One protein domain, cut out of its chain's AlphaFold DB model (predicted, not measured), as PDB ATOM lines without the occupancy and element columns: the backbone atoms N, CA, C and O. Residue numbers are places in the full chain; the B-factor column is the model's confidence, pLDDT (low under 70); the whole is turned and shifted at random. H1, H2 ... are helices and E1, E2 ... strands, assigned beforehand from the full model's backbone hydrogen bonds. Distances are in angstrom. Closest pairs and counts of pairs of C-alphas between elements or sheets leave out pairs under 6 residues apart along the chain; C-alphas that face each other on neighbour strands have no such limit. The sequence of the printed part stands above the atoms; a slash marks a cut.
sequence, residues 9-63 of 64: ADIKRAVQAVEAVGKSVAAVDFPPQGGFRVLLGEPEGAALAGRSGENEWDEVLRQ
ATOM      1  N   ALA A   9     161.052  46.996 159.503       93.75
ATOM      2  CA  ALA A   9     162.016  47.060 158.409       93.75
ATOM      3  C   ALA A   9     163.447  47.297 158.915       93.75
ATOM      4  O   ALA A   9     164.385  46.722 158.369       93.75
ATOM      5  N   ASP A  10     163.617  48.091 159.972       93.50
ATOM      6  CA  ASP A  10     164.932  48.356 160.564       93.50
ATOM      7  C   ASP A  10     165.506  47.104 161.230       93.50
ATOM      8  O   ASP A  10     166.673  46.773 161.020       93.50
ATOM      9  N   ILE A  11     164.662  46.352 161.943       93.19
ATOM     10  CA  ILE A  11     165.048  45.071 162.552       93.19
ATOM     11  C   ILE A  11     165.465  44.074 161.465       93.19
ATOM     12  O   ILE A  11     166.521  43.452 161.568       93.19
ATOM     13  N   LYS A  12     164.686  43.964 160.378       94.88
ATOM     14  CA  LYS A  12     165.009  43.068 159.259       94.88
ATOM     15  C   LYS A  12     166.362  43.403 158.626       94.88
ATOM     16  O   LYS A  12     167.146  42.496 158.367       94.88
ATOM     17  N   ARG A  13     166.655  44.689 158.405       96.00
ATOM     18  CA  ARG A  13     167.956  45.127 157.864       96.00
ATOM     19  C   ARG A  13     169.110  44.763 158.795       96.00
ATOM     20  O   ARG A  13     170.152  44.334 158.315       96.00
ATOM     21  N   ALA A  14     168.925  44.915 160.105       94.19
ATOM     22  CA  ALA A  14     169.947  44.561 161.083       94.19
ATOM     23  C   ALA A  14     170.245  43.054 161.086       94.19
ATOM     24  O   ALA A  14     171.411  42.672 161.061       94.19
ATOM     25  N   VAL A  15     169.210  42.208 161.036       94.19
ATOM     26  CA  VAL A  15     169.373  40.746 160.924       94.19
ATOM     27  C   VAL A  15     170.118  40.378 159.639       94.19
ATOM     28  O   VAL A  15     171.126  39.682 159.694       94.19
ATOM     29  N   GLN A  16     169.705  40.933 158.496       95.81
ATOM     30  CA  GLN A  16     170.355  40.667 157.207       95.81
ATOM     31  C   GLN A  16     171.829  41.089 157.181       95.81
ATOM     32  O   GLN A  16     172.656  40.402 156.588       95.81
ATOM     33  N   ALA A  17     172.178  42.209 157.817       96.12
ATOM     34  CA  ALA A  17     173.564  42.661 157.900       96.12
ATOM     35  C   ALA A  17     174.442  41.702 158.722       96.12
ATOM     36  O   ALA A  17     175.602  41.483 158.378       96.12
ATOM     37  N   VAL A  18     173.885  41.115 159.785       93.44
ATOM     38  CA  VAL A  18     174.561  40.104 160.606       93.44
ATOM     39  C   VAL A  18     174.748  38.796 159.831       93.44
ATOM     40  O   VAL A  18     175.845  38.237 159.816       93.44
ATOM     41  N   GLU A  19     173.717  38.343 159.121       91.81
ATOM     42  CA  GLU A  19     173.793  37.139 158.285       91.81
ATOM     43  C   GLU A  19     174.792  37.305 157.130       91.81
ATOM     44  O   GLU A  19     175.547  36.383 156.822       91.81
ATOM     45  N   ALA A  20     174.875  38.500 156.534       94.75
ATOM     46  CA  ALA A  20     175.802  38.800 155.441       94.75
ATOM     47  C   ALA A  20     177.284  38.680 155.839       94.75
ATOM     48  O   ALA A  20     178.129  38.438 154.978       94.75
ATOM     49  N   VAL A  21     177.609  38.817 157.129       93.62
ATOM     50  CA  VAL A  21     178.966  38.593 157.660       93.62
ATOM     51  C   VAL A  21     179.174  37.163 158.179       93.62
ATOM     52  O   VAL A  21     180.150  36.887 158.879       93.62
ATOM     53  N   GLY A  22     178.264  36.243 157.838       91.00
ATOM     54  CA  GLY A  22     178.349  34.824 158.178       91.00
ATOM     55  C   GLY A  22     178.087  34.529 159.655       91.00
ATOM     56  O   GLY A  22     178.618  33.556 160.188       91.00
ATOM     57  N   LYS A  23     177.331  35.389 160.343       91.19
ATOM     58  CA  LYS A  23     176.918  35.175 161.734       91.19
ATOM     59  C   LYS A  23     175.433  34.829 161.790       91.19
ATOM     60  O   LYS A  23     174.627  35.446 161.105       91.19
ATOM     61  N   SER A  24     175.086  33.877 162.646       90.25
ATOM     62  CA  SER A  24     173.699  33.514 162.942       90.25
ATOM     63  C   SER A  24     173.110  34.465 163.990       90.25
ATOM     64  O   SER A  24     173.811  34.907 164.908       90.25
ATOM     65  N   VAL A  25     171.821  34.780 163.856       91.25
ATOM     66  CA  VAL A  25     171.050  35.518 164.862       91.25
ATOM     67  C   VAL A  25     170.257  34.525 165.703       91.25
ATOM     68  O   VAL A  25     169.425  33.791 165.175       91.25
ATOM     69  N   ALA A  26     170.477  34.545 167.015       89.69
ATOM     70  CA  ALA A  26     169.736  33.727 167.965       89.69
ATOM     71  C   ALA A  26     168.402  34.379 168.349       89.69
ATOM     72  O   ALA A  26     167.373  33.709 168.397       89.69
ATOM     73  N   ALA A  27     168.416  35.690 168.621       89.38
ATOM     74  CA  ALA A  27     167.244  36.425 169.087       89.38
ATOM     75  C   ALA A  27     167.360  37.941 168.856       89.38
ATOM     76  O   ALA A  27     168.440  38.480 168.605       89.38
ATOM     77  N   VAL A  28     166.229  38.638 168.984       91.19
ATOM     78  CA  VAL A  28     166.144  40.105 169.015       91.19
ATOM     79  C   VAL A  28     165.469  40.523 170.321       91.19
ATOM     80  O   VAL A  28     164.380  40.035 170.619       91.19
ATOM     81  N   ASP A  29     166.100  41.413 171.092       91.56
ATOM     82  CA  ASP A  29     165.560  41.938 172.355       91.56
ATOM     83  C   ASP A  29     165.145  43.420 172.237       91.56
ATOM     84  O   ASP A  29     165.593  44.140 171.342       91.56
ATOM     85  N   PHE A  30     164.268  43.878 173.140       90.19
ATOM     86  CA  PHE A  30     163.790  45.268 173.202       90.19
ATOM     87  C   PHE A  30     163.966  45.829 174.619       90.19
ATOM     88  O   PHE A  30     163.087  45.666 175.469       90.19
ATOM     89  N   PRO A  31     165.105  46.478 174.911       88.00
ATOM     90  CA  PRO A  31     165.397  46.981 176.247       88.00
ATOM     91  C   PRO A  31     164.446  48.114 176.684       88.00
ATOM     92  O   PRO A  31     164.022  48.925 175.854       88.00
ATOM     93  N   PRO A  32     164.158  48.262 177.993       82.06
ATOM     94  CA  PRO A  32     163.238  49.285 178.508       82.06
ATOM     95  C   PRO A  32     163.714  50.728 178.260       82.06
ATOM     96  O   PRO A  32     162.898  51.648 178.152       82.06
ATOM     97  N   GLN A  33     165.025  50.943 178.109       83.62
ATOM     98  CA  GLN A  33     165.604  52.226 177.703       83.62
ATOM     99  C   GLN A  33     165.272  52.618 176.249       83.62
ATOM    100  O   GLN A  33     165.449  53.777 175.874       83.62
ATOM    101  N   GLY A  34     164.719  51.698 175.454       83.62
ATOM    102  CA  GLY A  34     164.417  51.867 174.035       83.62
ATOM    103  C   GLY A  34     165.475  51.238 173.127       83.62
ATOM    104  O   GLY A  34     166.561  50.861 173.567       83.62
ATOM    105  N   GLY A  35     165.143  51.141 171.840       88.00
ATOM    106  CA  GLY A  35     165.964  50.439 170.857       88.00
ATOM    107  C   GLY A  35     165.702  48.942 170.798       88.00
ATOM    108  O   GLY A  35     164.733  48.441 171.366       88.00
ATOM    109  N   PHE A  36     166.569  48.252 170.066       91.44
ATOM    110  CA  PHE A  36     166.588  46.800 169.969       91.44
ATOM    111  C   PHE A  36     168.036  46.313 169.922       91.44
ATOM    112  O   PHE A  36     168.924  47.066 169.505       91.44
ATOM    113  N   ARG A  37     168.290  45.071 170.335       92.38
ATOM    114  CA  ARG A  37     169.592  44.417 170.145       92.38
ATOM    115  C   ARG A  37     169.415  43.128 169.367       92.38
ATOM    116  O   ARG A  37     168.383  42.472 169.449       92.38
ATOM    117  N   VAL A  38     170.452  42.775 168.619       93.12
ATOM    118  CA  VAL A  38     170.543  41.513 167.889       93.12
ATOM    119  C   VAL A  38     171.525  40.626 168.643       93.12
ATOM    120  O   VAL A  38     172.689  40.988 168.810       93.12
ATOM    121  N   LEU A  39     171.038  39.492 169.134       91.69
ATOM    122  CA  LEU A  39     171.829  38.503 169.851       91.69
ATOM    123  C   LEU A  39     172.365  37.494 168.837       91.69
ATOM    124  O   LEU A  39     171.599  36.889 168.088       91.69
ATOM    125  N   LEU A  40     173.687  37.341 168.797       91.88
ATOM    126  CA  LEU A  40     174.359  36.402 167.901       91.88
ATOM    127  C   LEU A  40     174.357  34.997 168.504       91.88
ATOM    128  O   LEU A  40     174.589  34.839 169.700       91.88
ATOM    129  N   GLY A  41     174.162  33.987 167.665       87.31
ATOM    130  CA  GLY A  41     174.172  32.582 168.058       87.31
ATOM    131  C   GLY A  41     173.294  31.741 167.142       87.31
ATOM    132  O   GLY A  41     172.604  32.272 166.272       87.31
ATOM    133  N   GLU A  42     173.324  30.427 167.334       79.19
ATOM    134  CA  GLU A  42     172.414  29.536 166.622       79.19
ATOM    135  C   GLU A  42     170.974  29.781 167.101       79.19
ATOM    136  O   GLU A  42     170.750  29.867 168.313       79.19
ATOM    137  N   PRO A  43     169.994  29.905 166.189       68.56
ATOM    138  CA  PRO A  43     168.601  30.033 166.586       68.56
ATOM    139  C   PRO A  43     168.201  28.812 167.418       68.56
ATOM    140  O   PRO A  43     168.517  27.681 167.047       68.56
ATOM    141  N   GLU A  44     167.501  29.022 168.538       61.34
ATOM    142  CA  GLU A  44     167.169  27.954 169.502       61.34
ATOM    143  C   GLU A  44     166.508  26.730 168.834       61.34
ATOM    144  O   GLU A  44     166.759  25.593 169.229       61.34
ATOM    145  N   GLY A  45     165.753  26.926 167.746       54.56
ATOM    146  CA  GLY A  45     165.159  25.838 166.960       54.56
ATOM    147  C   GLY A  45     166.146  24.992 166.135       54.56
ATOM    148  O   GLY A  45     165.866  23.825 165.878       54.56
ATOM    149  N   ALA A  46     167.302  25.534 165.744       49.88
ATOM    150  CA  ALA A  46     168.355  24.795 165.041       49.88
ATOM    151  C   ALA A  46     169.245  24.004 166.015       49.88
ATOM    152  O   ALA A  46     169.669  22.891 165.702       49.88
ATOM    153  N   ALA A  47     169.468  24.531 167.225       48.06
ATOM    154  CA  ALA A  47     170.232  23.853 168.274       48.06
ATOM    155  C   ALA A  47     169.483  22.644 168.876       48.06
ATOM    156  O   ALA A  47     170.103  21.634 169.217       48.06
ATOM    157  N   LEU A  48     168.149  22.716 168.960       47.47
ATOM    158  CA  LEU A  48     167.295  21.641 169.486       47.47
ATOM    159  C   LEU A  48     167.067  20.486 168.498       47.47
ATOM    160  O   LEU A  48     166.728  19.385 168.922       47.47
ATOM    161  N   ALA A  49     167.291  20.689 167.197       48.50
ATOM    162  CA  ALA A  49     167.153  19.626 166.198       48.50
ATOM    163  C   ALA A  49     168.281  18.572 166.261       48.50
ATOM    164  O   ALA A  49     168.148  17.500 165.673       48.50
ATOM    165  N   GLY A  50     169.383  18.861 166.971       49.53
ATOM    166  CA  GLY A  50     170.550  17.976 167.085       49.53
ATOM    167  C   GLY A  50     170.976  17.616 168.511       49.53
ATOM    168  O   GLY A  50     171.870  16.790 168.674       49.53
ATOM    169  N   ARG A  51     170.366  18.205 169.547       51.69
ATOM    170  CA  ARG A  51     170.646  17.860 170.947       51.69
ATOM    171  C   ARG A  51     169.453  17.136 171.544       51.69
ATOM    172  O   ARG A  51     168.492  17.743 172.003       51.69
ATOM    173  N   SER A  52     169.538  15.814 171.522       53.50
ATOM    174  CA  SER A  52     168.750  14.922 172.363       53.50
ATOM    175  C   SER A  52     168.852  15.361 173.825       53.50
ATOM    176  O   SER A  52     169.842  15.058 174.473       53.50
ATOM    177  N   GLY A  53     167.854  16.114 174.295       58.03
ATOM    178  CA  GLY A  53     167.199  16.017 175.607       58.03
ATOM    179  C   GLY A  53     167.999  16.059 176.914       58.03
ATOM    180  O   GLY A  53     167.356  16.006 177.953       58.03
ATOM    181  N   GLU A  54     169.324  16.157 176.903       60.50
ATOM    182  CA  GLU A  54     170.152  16.276 178.105       60.50
ATOM    183  C   GLU A  54     171.014  17.536 177.995       60.50
ATOM    184  O   GLU A  54     171.837  17.690 177.087       60.50
ATOM    185  N   ASN A  55     170.780  18.476 178.906       67.00
ATOM    186  CA  ASN A  55     171.639  19.631 179.111       67.00
ATOM    187  C   ASN A  55     172.686  19.315 180.202       67.00
ATOM    188  O   ASN A  55     172.526  18.404 181.011       67.00
ATOM    189  N   GLU A  56     173.768  20.091 180.238       65.69
ATOM    190  CA  GLU A  56     174.867  19.943 181.210       65.69
ATOM    191  C   GLU A  56     174.457  20.178 182.680       65.69
ATOM    192  O   GLU A  56     175.178  19.800 183.600       65.69
ATOM    193  N   TRP A  57     173.276  20.752 182.921       73.50
ATOM    194  CA  TRP A  57     172.695  20.936 184.254       73.50
ATOM    195  C   TRP A  57     171.872  19.730 184.725       73.50
ATOM    196  O   TRP A  57     171.678  19.564 185.931       73.50
ATOM    197  N   ASP A  58     171.448  18.846 183.819       71.81
ATOM    198  CA  ASP A  58     170.692  17.637 184.167       71.81
ATOM    199  C   ASP A  58     171.550  16.625 184.950       71.81
ATOM    200  O   ASP A  58     171.017  15.756 185.643       71.81
ATOM    201  N   GLU A  59     172.881  16.719 184.869       72.31
ATOM    202  CA  GLU A  59     173.811  15.941 185.701       72.31
ATOM    203  C   GLU A  59     173.833  16.442 187.152       72.31
ATOM    204  O   GLU A  59     173.830  15.645 188.091       72.31
ATOM    205  N   VAL A  60     173.790  17.763 187.346       77.06
ATOM    206  CA  VAL A  60     173.803  18.398 188.673       77.06
ATOM    207  C   VAL A  60     172.517  18.085 189.442       77.06
ATOM    208  O   VAL A  60     172.547  17.851 190.648       77.06
ATOM    209  N   LEU A  61     171.379  18.033 188.745       73.69
ATOM    210  CA  LEU A  61     170.076  17.744 189.351       73.69
ATOM    211  C   LEU A  61     169.898  16.274 189.764       73.69
ATOM    212  O   LEU A  61     169.073  15.993 190.629       73.69
ATOM    213  N   ARG A  62     170.665  15.340 189.185       73.06
ATOM    214  CA  ARG A  62     170.584  13.897 189.483       73.06
ATOM    215  C   ARG A  62     171.354  13.460 190.735       73.06
ATOM    216  O   ARG A  62     171.199  12.319 191.155       73.06
ATOM    217  N   GLN A  63     172.181  14.329 191.316       68.88
ATOM    218  CA  GLN A  63     173.038  14.006 192.468       68.88
ATOM    219  C   GLN A  63     172.422  14.377 193.833       68.88
ATOM    220  O   GLN A  63     173.150  14.442 194.823       68.88
TER     221      GLN A  63
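Overview. This is residues 9 to 63 of the 64 residues of an uncharacterized protein of Caulobacter mirabilis (UniProt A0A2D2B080). A two-stranded antiparallel hairpin, E1 and E2, with helix H1 packed over it through residues 11 to 19, makes a small body, and a tail, residues 48 to 63, sticks out from it and makes much of the length. The short helix H2 comes just before the free tail, and the short helix H3 lies near the tail's far end. The printed part has 55 residues, with three named helices and two named strands in the order H1, E1, E2, H2, H3; the sheet's order is E1, E2, and the class is mixed, helices and strands. The whole is only just extended, close to loose, with a radius of gyration of the C-alphas of 15.5 A, and its flat outline spans 47 by 28 by 14 A.

Along the chain. Strand E1 is residues 25 to 29, 11.3 A from first to last C-alpha, and begins at C-alpha 25 at (171.050, 35.518, 164.862). Strand E2 is residues 37 to 40, 9.6 A long. H1, the longest helix, is residues 9 to 20, 16.3 A long, and begins at C-alpha 9 at (162.016, 47.060, 158.409). H2 is residues 44 to 47, 5.3 A long. H3 is residues 58 to 61, 5.2 A long, and ends at C-alpha 61 at (170.076, 17.744, 189.351).

Arrangement. E1 and E2 form a hairpin of antiparallel neighbour strands, with 157 degrees between their directions. The C-alphas of Val 28 and Val 38 face each other at 4.8 A. N 26 and O 39 are within hydrogen-bond range at 2.8 A, and so are N 39 and O 27 at 2.8 A. The closest C-alphas of H1 and E1 are those of Val 15 and Val 25, 6.8 A apart. The closest C-alphas of H1 and E2 are those of Val 15 and Val 38, 7.1 A apart. The closest C-alphas of E1 and H2 are those of Ala 26 and Glu 44, 6.5 A apart. H2 is apart from H1, and H3 is apart from H1, E1, E2 and H2. In H1 every O i to N i+4 pair is within hydrogen-bond range; H2 and H3 are too short for such a pair, and in each the one O i to N i+3 pair is out of range.

Size, cuts and confidence. The two C-alphas farthest apart are those of Ala 9 and Gln 63, at 48.7 A. Residues 48 to 63, of which 58 to 61 belong to H3, stand free; the body without them has 39 residues and spans 29 by 20 by 13 A. The printed part has no cut. The links H1 to E1 and E2 to H2 are tight, E1 to E2 and H2 to H3 are short, and no link is long. The mean pLDDT of the printed part is 79.8; the model's confidence is under 70 at residues 43 to 56 and at residue 63.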